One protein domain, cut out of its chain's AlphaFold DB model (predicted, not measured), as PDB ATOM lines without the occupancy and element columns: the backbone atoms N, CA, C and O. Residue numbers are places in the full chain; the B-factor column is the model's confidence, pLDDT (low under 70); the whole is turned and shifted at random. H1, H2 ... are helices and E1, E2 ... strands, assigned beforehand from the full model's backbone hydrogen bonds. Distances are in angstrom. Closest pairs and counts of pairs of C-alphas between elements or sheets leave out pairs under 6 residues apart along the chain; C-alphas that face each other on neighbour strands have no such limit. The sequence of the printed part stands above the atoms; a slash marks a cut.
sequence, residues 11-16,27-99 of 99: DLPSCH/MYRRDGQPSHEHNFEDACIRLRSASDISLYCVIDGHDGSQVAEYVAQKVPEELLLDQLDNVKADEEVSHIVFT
ATOM      1  N   ASP A  11     -22.244 121.097 -19.214       84.75
ATOM      2  CA  ASP A  11     -22.351 119.936 -20.099       84.75
ATOM      3  C   ASP A  11     -23.015 118.726 -19.415       84.75
ATOM      4  O   ASP A  11     -23.411 117.767 -20.087       84.75
ATOM      5  N   LEU A  12     -23.173 118.745 -18.084       85.75
ATOM      6  CA  LEU A  12     -23.836 117.671 -17.350       85.75
ATOM      7  C   LEU A  12     -25.357 117.875 -17.306       85.75
ATOM      8  O   LEU A  12     -25.851 118.956 -16.967       85.75
ATOM      9  N   PRO A  13     -26.156 116.826 -17.573       89.56
ATOM     10  CA  PRO A  13     -27.599 116.954 -17.524       89.56
ATOM     11  C   PRO A  13     -28.072 117.165 -16.083       89.56
ATOM     12  O   PRO A  13     -27.672 116.473 -15.142       89.56
ATOM     13  N   SER A  14     -29.016 118.089 -15.919       90.75
ATOM     14  CA  SER A  14     -29.746 118.229 -14.662       90.75
ATOM     15  C   SER A  14     -30.650 117.018 -14.410       90.75
ATOM     16  O   SER A  14     -31.265 116.473 -15.331       90.75
ATOM     17  N   CYS A  15     -30.812 116.619 -13.148       93.50
ATOM     18  CA  CYS A  15     -31.754 115.557 -12.806       93.50
ATOM     19  C   CYS A  15     -33.214 116.037 -12.949       93.50
ATOM     20  O   CYS A  15     -33.656 116.966 -12.269       93.50
ATOM     21  N   HIS A  16     -33.985 115.371 -13.816       92.25
ATOM     22  CA  HIS A  16     -35.394 115.688 -14.097       92.25
ATOM     23  C   HIS A  16     -36.371 115.241 -12.997       92.25
ATOM     24  O   HIS A  16     -37.545 115.599 -13.037       92.25
ATOM     25  N   MET A  27     -34.118 141.534   5.052       88.50
ATOM     26  CA  MET A  27     -34.391 142.218   6.306       88.50
ATOM     27  C   MET A  27     -35.668 143.036   6.182       88.50
ATOM     28  O   MET A  27     -35.870 143.751   5.202       88.50
ATOM     29  N   TYR A  28     -36.534 142.956   7.185       89.62
ATOM     30  CA  TYR A  28     -37.777 143.717   7.194       89.62
ATOM     31  C   TYR A  28     -37.552 145.091   7.808       89.62
ATOM     32  O   TYR A  28     -37.116 145.230   8.952       89.62
ATOM     33  N   ARG A  29     -37.888 146.126   7.043       90.12
ATOM     34  CA  ARG A  29     -37.839 147.507   7.517       90.12
ATOM     35  C   ARG A  29     -39.021 147.801   8.443       90.12
ATOM     36  O   ARG A  29     -40.003 147.064   8.502       90.12
ATOM     37  N   ARG A  30     -38.972 148.950   9.126       92.81
ATOM     38  CA  ARG A  30     -40.055 149.422  10.015       92.81
ATOM     39  C   ARG A  30     -41.418 149.577   9.328       92.81
ATOM     40  O   ARG A  30     -42.429 149.540  10.018       92.81
ATOM     41  N   ASP A  31     -41.451 149.767   8.012       93.38
ATOM     42  CA  ASP A  31     -42.685 149.850   7.221       93.38
ATOM     43  C   ASP A  31     -43.217 148.479   6.762       93.38
ATOM     44  O   ASP A  31     -44.201 148.414   6.030       93.38
ATOM     45  N   GLY A  32     -42.580 147.384   7.192       91.00
ATOM     46  CA  GLY A  32     -42.965 146.013   6.865       91.00
ATOM     47  C   GLY A  32     -42.537 145.548   5.472       91.00
ATOM     48  O   GLY A  32     -42.796 144.399   5.125       91.00
ATOM     49  N   GLN A  33     -41.880 146.397   4.677       91.62
ATOM     50  CA  GLN A  33     -41.364 146.010   3.364       91.62
ATOM     51  C   GLN A  33     -39.999 145.311   3.495       91.62
ATOM     52  O   GLN A  33     -39.182 145.735   4.323       91.62
ATOM     53  N   PRO A  34     -39.729 144.263   2.693       88.75
ATOM     54  CA  PRO A  34     -38.427 143.610   2.674       88.75
ATOM     55  C   PRO A  34     -37.372 144.506   2.010       88.75
ATOM     56  O   PRO A  34     -37.649 145.241   1.062       88.75
ATOM     57  N   SER A  35     -36.141 144.416   2.500       87.69
ATOM     58  CA  SER A  35     -34.942 144.956   1.864       87.69
ATOM     59  C   SER A  35     -33.863 143.883   1.794       87.69
ATOM     60  O   SER A  35     -33.662 143.151   2.760       87.69
ATOM     61  N   HIS A  36     -33.158 143.826   0.669       84.38
ATOM     62  CA  HIS A  36     -32.021 142.935   0.451       84.38
ATOM     63  C   HIS A  36     -30.738 143.750   0.635       84.38
ATOM     64  O   HIS A  36     -30.507 144.696  -0.119       84.38
ATOM     65  N   GLU A  37     -29.956 143.453   1.673       78.00
ATOM     66  CA  GLU A  37     -28.729 144.208   1.984       78.00
ATOM     67  C   GLU A  37     -27.485 143.660   1.288       78.00
ATOM     68  O   GLU A  37     -26.541 144.408   1.041       78.00
ATOM     69  N   HIS A  38     -27.500 142.375   0.948       84.12
ATOM     70  CA  HIS A  38     -26.410 141.692   0.271       84.12
ATOM     71  C   HIS A  38     -26.940 140.873  -0.907       84.12
ATOM     72  O   HIS A  38     -28.148 140.652  -1.053       84.12
ATOM     73  N   ASN A  39     -26.016 140.479  -1.782       87.94
ATOM     74  CA  ASN A  39     -26.321 139.593  -2.895       87.94
ATOM     75  C   ASN A  39     -26.712 138.206  -2.373       87.94
ATOM     76  O   ASN A  39     -26.422 137.850  -1.236       87.94
ATOM     77  N   PHE A  40     -27.380 137.426  -3.219       90.06
ATOM     78  CA  PHE A  40     -27.641 136.022  -2.930       90.06
ATOM     79  C   PHE A  40     -26.319 135.244  -2.897       90.06
ATOM     80  O   PHE A  40     -25.498 135.414  -3.798       90.06
ATOM     81  N   GLU A  41     -26.115 134.439  -1.857       95.44
ATOM     82  CA  GLU A  41     -24.835 133.768  -1.592       95.44
ATOM     83  C   GLU A  41     -24.925 132.244  -1.703       95.44
ATOM     84  O   GLU A  41     -23.894 131.599  -1.890       95.44
ATOM     85  N   ASP A  42     -26.129 131.672  -1.646       94.75
ATOM     86  CA  ASP A  42     -26.308 130.230  -1.747       94.75
ATOM     87  C   ASP A  42     -26.047 129.727  -3.174       94.75
ATOM     88  O   ASP A  42     -26.313 130.395  -4.178       94.75
ATOM     89  N   ALA A  43     -25.625 128.471  -3.266       94.31
ATOM     90  CA  ALA A  43     -25.546 127.727  -4.513       94.31
ATOM     91  C   ALA A  43     -26.277 126.387  -4.383       94.31
ATOM     92  O   ALA A  43     -26.432 125.826  -3.297       94.31
ATOM     93  N   CYS A  44     -26.727 125.835  -5.508       94.81
ATOM     94  CA  CYS A  44     -27.231 124.470  -5.540       94.81
ATOM     95  C   CYS A  44     -26.831 123.775  -6.835       94.81
ATOM     96  O   CYS A  44     -26.737 124.410  -7.885       94.81
ATOM     97  N   ILE A  45     -26.695 122.458  -6.765       94.75
ATOM     98  CA  ILE A  45     -26.471 121.601  -7.927       94.75
ATOM     99  C   ILE A  45     -27.395 120.390  -7.861       94.75
ATOM    100  O   ILE A  45     -27.755 119.902  -6.787       94.75
ATOM    101  N   ARG A  46     -27.816 119.926  -9.037       95.38
ATOM    102  CA  ARG A  46     -28.714 118.776  -9.199       95.38
ATOM    103  C   ARG A  46     -28.393 118.086 -10.510       95.38
ATOM    104  O   ARG A  46     -29.089 118.262 -11.507       95.38
ATOM    105  N   LEU A  47     -27.309 117.333 -10.484       94.12
ATOM    106  CA  LEU A  47     -26.690 116.729 -11.656       94.12
ATOM    107  C   LEU A  47     -27.013 115.246 -11.736       94.12
ATOM    108  O   LEU A  47     -27.294 114.603 -10.721       94.12
ATOM    109  N   ARG A  48     -26.930 114.700 -12.945       91.69
ATOM    110  CA  ARG A  48     -26.945 113.263 -13.201       91.69
ATOM    111  C   ARG A  48     -25.780 112.906 -14.118       91.69
ATOM    112  O   ARG A  48     -25.631 113.512 -15.173       91.69
ATOM    113  N   SER A  49     -24.952 111.947 -13.718       88.94
ATOM    114  CA  SER A  49     -23.856 111.446 -14.546       88.94
ATOM    115  C   SER A  49     -24.365 110.497 -15.635       88.94
ATOM    116  O   SER A  49     -25.510 110.033 -15.608       88.94
ATOM    117  N   ALA A  50     -23.492 110.172 -16.592       85.31
ATOM    118  CA  ALA A  50     -23.766 109.157 -17.610       85.31
ATOM    119  C   ALA A  50     -23.953 107.748 -17.008       85.31
ATOM    120  O   ALA A  50     -24.727 106.954 -17.542       85.31
ATOM    121  N   SER A  51     -23.303 107.471 -15.874       86.50
ATOM    122  CA  SER A  51     -23.349 106.202 -15.127       86.50
ATOM    123  C   SER A  51     -24.551 106.094 -14.178       86.50
ATOM    124  O   SER A  51     -24.583 105.249 -13.290       86.50
ATOM    125  N   ASP A  52     -25.562 106.942 -14.382       88.50
ATOM    126  CA  ASP A  52     -26.814 106.982 -13.628       88.50
ATOM    127  C   ASP A  52     -26.696 107.380 -12.144       88.50
ATOM    128  O   ASP A  52     -27.575 107.101 -11.328       88.50
ATOM    129  N   ILE A  53     -25.629 108.095 -11.790       91.25
ATOM    130  CA  ILE A  53     -25.420 108.625 -10.440       91.25
ATOM    131  C   ILE A  53     -25.989 110.039 -10.386       91.25
ATOM    132  O   ILE A  53     -25.690 110.873 -11.236       91.25
ATOM    133  N   SER A  54     -26.832 110.328  -9.393       93.31
ATOM    134  CA  SER A  54     -27.383 111.672  -9.190       93.31
ATOM    135  C   SER A  54     -26.749 112.341  -7.975       93.31
ATOM    136  O   SER A  54     -26.735 111.753  -6.896       93.31
ATOM    137  N   LEU A  55     -26.281 113.579  -8.140       94.25
ATOM    138  CA  LEU A  55     -25.684 114.390  -7.079       94.25
ATOM    139  C   LEU A  55     -26.553 115.617  -6.811       94.25
ATOM    140  O   LEU A  55     -26.893 116.368  -7.729       94.25
ATOM    141  N   TYR A  56     -26.875 115.829  -5.537       95.75
ATOM    142  CA  TYR A  56     -27.658 116.963  -5.063       95.75
ATOM    143  C   TYR A  56     -26.888 117.661  -3.952       95.75
ATOM    144  O   TYR A  56     -26.477 117.009  -2.995       95.75
ATOM    145  N   CYS A  57     -26.717 118.974  -4.061       95.25
ATOM    146  CA  CYS A  57     -26.073 119.769  -3.024       95.25
ATOM    147  C   CYS A  57     -26.777 121.119  -2.884       95.25
ATOM    148  O   CYS A  57     -27.185 121.717  -3.883       95.25
ATOM    149  N   VAL A  58     -26.914 121.575  -1.640       96.69
ATOM    150  CA  VAL A  58     -27.344 122.925  -1.266       96.69
ATOM    151  C   VAL A  58     -26.225 123.498  -0.414       96.69
ATOM    152  O   VAL A  58     -25.818 122.872   0.563       96.69
ATOM    153  N   ILE A  59     -25.704 124.646  -0.822       96.81
ATOM    154  CA  ILE A  59     -24.502 125.249  -0.259       96.81
ATOM    155  C   ILE A  59     -24.897 126.633   0.232       96.81
ATOM    156  O   ILE A  59     -25.299 127.466  -0.571       96.81
ATOM    157  N   ASP A  60     -24.801 126.849   1.539       95.94
ATOM    158  CA  ASP A  60     -25.038 128.142   2.183       95.94
ATOM    159  C   ASP A  60     -23.743 128.965   2.130       95.94
ATOM    160  O   ASP A  60     -22.710 128.542   2.660       95.94
ATOM    161  N   GLY A  61     -23.773 130.084   1.409       95.56
ATOM    162  CA  GLY A  61     -22.632 130.986   1.284       95.56
ATOM    163  C   GLY A  61     -22.627 132.024   2.404       95.56
ATOM    164  O   GLY A  61     -23.673 132.480   2.845       95.56
ATOM    165  N   HIS A  62     -21.441 132.430   2.852       94.00
ATOM    166  CA  HIS A  62     -21.281 133.455   3.883       94.00
ATOM    167  C   HIS A  62     -20.118 134.380   3.532       94.00
ATOM    168  O   HIS A  62     -19.058 133.905   3.120       94.00
ATOM    169  N   ASP A  63     -20.300 135.686   3.752       93.56
ATOM    170  CA  ASP A  63     -19.352 136.742   3.364       93.56
ATOM    171  C   ASP A  63     -19.000 136.702   1.858       93.56
ATOM    172  O   ASP A  63     -17.850 136.895   1.454       93.56
ATOM    173  N   GLY A  64     -20.009 136.467   1.015       93.12
ATOM    174  CA  GLY A  64     -19.910 136.360  -0.438       93.12
ATOM    175  C   GLY A  64     -20.181 134.956  -0.996       93.12
ATOM    176  O   GLY A  64     -20.038 133.938  -0.320       93.12
ATOM    177  N   SER A  65     -20.537 134.896  -2.284       95.06
ATOM    178  CA  SER A  65     -20.895 133.653  -2.991       95.06
ATOM    179  C   SER A  65     -19.694 132.850  -3.497       95.06
ATOM    180  O   SER A  65     -19.843 131.696  -3.888       95.06
ATOM    181  N   GLN A  66     -18.485 133.422  -3.481       95.62
ATOM    182  CA  GLN A  66     -17.318 132.862  -4.171       95.62
ATOM    183  C   GLN A  66     -16.984 131.425  -3.735       95.62
ATOM    184  O   GLN A  66     -16.669 130.577  -4.570       95.62
ATOM    185  N   VAL A  67     -17.037 131.138  -2.430       96.50
ATOM    186  CA  VAL A  67     -16.758 129.787  -1.913       96.50
ATOM    187  C   VAL A  67     -17.891 128.829  -2.275       96.50
ATOM    188  O   VAL A  67     -17.619 127.700  -2.674       96.50
ATOM    189  N   ALA A  68     -19.146 129.278  -2.195       96.31
ATOM    190  CA  ALA A  68     -20.299 128.460  -2.555       96.31
ATOM    191  C   ALA A  68     -20.281 128.076  -4.044       96.31
ATOM    192  O   ALA A  68     -20.464 126.907  -4.386       96.31
ATOM    193  N   GLU A  69     -19.968 129.029  -4.921       94.69
ATOM    194  CA  GLU A  69     -19.790 128.813  -6.361       94.69
ATOM    195  C   GLU A  69     -18.617 127.867  -6.658       94.69
ATOM    196  O   GLU A  69     -18.749 126.956  -7.477       94.69
ATOM    197  N   TYR A  70     -17.485 128.022  -5.962       94.31
ATOM    198  CA  TYR A  70     -16.340 127.118  -6.102       94.31
ATOM    199  C   TYR A  70     -16.696 125.678  -5.709       94.31
ATOM    200  O   TYR A  70     -16.400 124.743  -6.452       94.31
ATOM    201  N   VAL A  71     -17.373 125.490  -4.572       94.75
ATOM    202  CA  VAL A  71     -17.834 124.170  -4.106       94.75
ATOM    203  C   VAL A  71     -18.831 123.562  -5.093       94.75
ATOM    204  O   VAL A  71     -18.739 122.370  -5.390       94.75
ATOM    205  N   ALA A  72     -19.734 124.371  -5.657       94.44
ATOM    206  CA  ALA A  72     -20.693 123.922  -6.665       94.44
ATOM    207  C   ALA A  72     -20.010 123.369  -7.926       94.44
ATOM    208  O   ALA A  72     -20.560 122.467  -8.553       94.44
ATOM    209  N   GLN A  73     -18.814 123.854  -8.271       92.44
ATOM    210  CA  GLN A  73     -18.019 123.328  -9.382       92.44
ATOM    211  C   GLN A  73     -17.124 122.152  -8.978       92.44
ATOM    212  O   GLN A  73     -17.011 121.192  -9.734       92.44
ATOM    213  N   LYS A  74     -16.482 122.205  -7.804       92.19
ATOM    214  CA  LYS A  74     -15.481 121.205  -7.402       92.19
ATOM    215  C   LYS A  74     -16.048 119.894  -6.896       92.19
ATOM    216  O   LYS A  74     -15.533 118.846  -7.263       92.19
ATOM    217  N   VAL A  75     -17.127 119.924  -6.119       92.88
ATOM    218  CA  VAL A  75     -17.713 118.687  -5.578       92.88
ATOM    219  C   VAL A  75     -18.166 117.735  -6.696       92.88
ATOM    220  O   VAL A  75     -17.862 116.547  -6.623       92.88
ATOM    221  N   PRO A  76     -18.830 118.195  -7.773       92.12
ATOM    222  CA  PRO A  76     -19.124 117.330  -8.913       92.12
ATOM    223  C   PRO A  76     -17.884 116.787  -9.618       92.12
ATOM    224  O   PRO A  76     -17.927 115.660 -10.097       92.12
ATOM    225  N   GLU A  77     -16.805 117.567  -9.702       90.19
ATOM    226  CA  GLU A  77     -15.561 117.187 -10.392       90.19
ATOM    227  C   GLU A  77     -14.898 116.000  -9.684       90.19
ATOM    228  O   GLU A  77     -14.416 115.070 -10.323       90.19
ATOM    229  N   GLU A  78     -14.918 116.017  -8.353       89.94
ATOM    230  CA  GLU A  78     -14.301 114.991  -7.512       89.94
ATOM    231  C   GLU A  78     -15.175 113.744  -7.322       89.94
ATOM    232  O   GLU A  78     -14.659 112.701  -6.927       89.94
ATOM    233  N   LEU A  79     -16.483 113.828  -7.598       91.44
ATOM    234  CA  LEU A  79     -17.422 112.720  -7.379       91.44
ATOM    235  C   LEU A  79     -17.958 112.084  -8.667       91.44
ATOM    236  O   LEU A  79     -18.207 110.878  -8.692       91.44
ATOM    237  N   LEU A  80     -18.217 112.878  -9.710       88.81
ATOM    238  CA  LEU A  80     -18.904 112.427 -10.926       88.81
ATOM    239  C   LEU A  80     -17.962 112.139 -12.102       88.81
ATOM    240  O   LEU A  80     -18.438 111.632 -13.118       88.81
ATOM    241  N   LEU A  81     -16.666 112.440 -11.988       84.94
ATOM    242  CA  LEU A  81     -15.657 112.112 -13.001       84.94
ATOM    243  C   LEU A  81     -15.016 110.750 -12.698       84.94
ATOM    244  O   LEU A  81     -13.826 110.640 -12.407       84.94
ATOM    245  N   ASP A  82     -15.842 109.710 -12.781       81.00
ATOM    246  CA  ASP A  82     -15.489 108.293 -12.637       81.00
ATOM    247  C   ASP A  82     -15.122 107.818 -11.215       81.00
ATOM    248  O   ASP A  82     -14.953 106.616 -11.010       81.00
ATOM    249  N   GLN A  83     -15.036 108.689 -10.200       84.31
ATOM    250  CA  GLN A  83     -14.644 108.262  -8.845       84.31
ATOM    251  C   GLN A  83     -15.675 107.337  -8.195       84.31
ATOM    252  O   GLN A  83     -15.305 106.408  -7.481       84.31
ATOM    253  N   LEU A  84     -16.963 107.573  -8.449       88.69
ATOM    254  CA  LEU A  84     -18.049 106.733  -7.939       88.69
ATOM    255  C   LEU A  84     -18.447 105.606  -8.905       88.69
ATOM    256  O   LEU A  84     -19.296 104.771  -8.573       88.69
ATOM    257  N   ASP A  85     -17.838 105.538 -10.089       86.06
ATOM    258  CA  ASP A  85     -18.205 104.550 -11.092       86.06
ATOM    259  C   ASP A  85     -17.770 103.148 -10.654       86.06
ATOM    260  O   ASP A  85     -16.601 102.863 -10.413       86.06
ATOM    261  N   ASN A  86     -18.733 102.223 -10.608       85.12
ATOM    262  CA  ASN A  86     -18.565 100.838 -10.146       85.12
ATOM    263  C   ASN A  86     -18.308 100.657  -8.641       85.12
ATOM    264  O   ASN A  86     -18.102  99.516  -8.214       85.12
ATOM    265  N   VAL A  87     -18.396 101.720  -7.839       90.25
ATOM    266  CA  VAL A  87     -18.393 101.622  -6.376       90.25
ATOM    267  C   VAL A  87     -19.689 100.952  -5.915       90.25
ATOM    268  O   VAL A  87     -20.784 101.304  -6.356       90.25
ATOM    269  N   LYS A  88     -19.576  99.935  -5.054       87.25
ATOM    270  CA  LYS A  88     -20.730  99.129  -4.592       87.25
ATOM    271  C   LYS A  88     -20.862  99.027  -3.079       87.25
ATOM    272  O   LYS A  88     -21.892  98.545  -2.614       87.25
ATOM    273  N   ALA A  89     -19.823  99.401  -2.338       94.88
ATOM    274  CA  ALA A  89     -19.793  99.322  -0.887       94.88
ATOM    275  C   ALA A  89     -19.965 100.715  -0.278       94.88
ATOM    276  O   ALA A  89     -19.314 101.668  -0.708       94.88
ATOM    277  N   ASP A  90     -20.805 100.818   0.747       94.44
ATOM    278  CA  ASP A  90     -21.099 102.083   1.423       94.44
ATOM    279  C   ASP A  90     -19.838 102.693   2.054       94.44
ATOM    280  O   ASP A  90     -19.657 103.910   2.045       94.44
ATOM    281  N   GLU A  91     -18.925 101.859   2.559       95.50
ATOM    282  CA  GLU A  91     -17.660 102.309   3.144       95.50
ATOM    283  C   GLU A  91     -16.753 102.987   2.110       95.50
ATOM    284  O   GLU A  91     -16.058 103.951   2.433       95.50
ATOM    285  N   GLU A  92     -16.774 102.511   0.865       93.50
ATOM    286  CA  GLU A  92     -15.991 103.070  -0.237       93.50
ATOM    287  C   GLU A  92     -16.587 104.405  -0.702       93.50
ATOM    288  O   GLU A  92     -15.850 105.378  -0.857       93.50
ATOM    289  N   VAL A  93     -17.922 104.502  -0.794       92.88
ATOM    290  CA  VAL A  93     -18.616 105.778  -1.046       92.88
ATOM    291  C   VAL A  93     -18.285 106.793   0.047       92.88
ATOM    292  O   VAL A  93     -17.923 107.930  -0.252       92.88
ATOM    293  N   SER A  94     -18.368 106.388   1.318       93.19
ATOM    294  CA  SER A  94     -18.045 107.263   2.446       93.19
ATOM    295  C   SER A  94     -16.590 107.726   2.402       93.19
ATOM    296  O   SER A  94     -16.314 108.878   2.715       93.19
ATOM    297  N   HIS A  95     -15.656 106.851   2.032       92.31
ATOM    298  CA  HIS A  95     -14.257 107.234   1.899       92.31
ATOM    299  C   HIS A  95     -14.078 108.289   0.801       92.31
ATOM    300  O   HIS A  95     -13.430 109.299   1.043       92.31
ATOM    301  N   ILE A  96     -14.682 108.095  -0.374       91.56
ATOM    302  CA  ILE A  96     -14.584 109.032  -1.506       91.56
ATOM    303  C   ILE A  96     -15.184 110.403  -1.166       91.56
ATOM    304  O   ILE A  96     -14.581 111.418  -1.478       91.56
ATOM    305  N   VAL A  97     -16.341 110.447  -0.502       89.56
ATOM    306  CA  VAL A  97     -17.035 111.711  -0.193       89.56
ATOM    307  C   VAL A  97     -16.326 112.540   0.887       89.56
ATOM    308  O   VAL A  97     -16.484 113.758   0.918       89.56
ATOM    309  N   PHE A  98     -15.573 111.904   1.790       86.25
ATOM    310  CA  PHE A  98     -14.941 112.576   2.935       86.25
ATOM    311  C   PHE A  98     -13.404 112.632   2.883       86.25
ATOM    312  O   PHE A  98     -12.790 112.951   3.905       86.25
ATOM    313  N   THR A  99     -12.787 112.305   1.744       69.69
ATOM    314  CA  THR A  99     -11.334 112.458   1.523       69.69
ATOM    315  C   THR A  99     -11.040 113.798   0.871       69.69
ATOM    316  O   THR A  99     -10.090 114.468   1.338       69.69
TER     317      THR A  99
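AT A GLANCE: This is residues 11 to 16 and 27 to 99 of the 99 residues of an uncharacterized protein of Soboliphyme baturini (UniProt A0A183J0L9). A two-stranded antiparallel hairpin, E1 and E2, has the longer helix H1 packed lengthwise over one face, with the short helix H2 near the last turns of H1. From the other end of this small body a long arm, residues 27 to 42, reaches outward and makes much of the length; its residues 29 to 34 stand free. The printed part has 79 residues, with two named strands and then two named helices along the chain, a mixed class with 35 residues in named elements, under half. It is only just loose, close to extended, with a radius of gyration of the C-alphas of 17.2 A and spans of 57 by 27 by 20 A.

HOW THE PARTS SIT: Start at E1, residues 43 to 48, and E2, residues 54 to 59, a hairpin of antiparallel strands at 178 degrees; look for N 43 and O 59, 2.9 A apart, and N 55 and O 47, 3.0 A apart, both within hydrogen-bond range. Next find H1, residues 66 to 80: its closest C-alphas to E1 are those of Ala 68 and Ala 43, 5.6 A apart, and to E2 those of Ala 68 and Ile 59, 5.8 A. H2, residues 90 to 97, is close to H1 but not clearly touching, with the closest C-alphas, Leu 79 and Val 97, 7.3 A apart; they run opposite ways at a steep tilt of 41 degrees. H2 is apart from E1 and E2. Every O i to N i+4 pair is within hydrogen-bond range in H2, and 9 of 11 in H1.

IN THESE COORDINATES: Find C-alpha 43 at (-25.546, 127.727, -4.513), where E1 begins its 16.9 A; E2 returns over 16.5 A. H1 runs 21.6 A from C-alpha 66 at (-17.318, 132.862, -4.171), and H2 ends 10.6 A on from its start, at C-alpha 97, (-17.035, 111.711, -0.193).

THE WHOLE: The farthest C-alphas, Asp 31 and Asn 86, are 57.3 A apart. Residues 17 to 26 are not printed, and C-alphas 16 and 27 stand 33.5 A apart across this cut. No link between named elements is long. Only residue 99, the chain's last, has a pLDDT under 70.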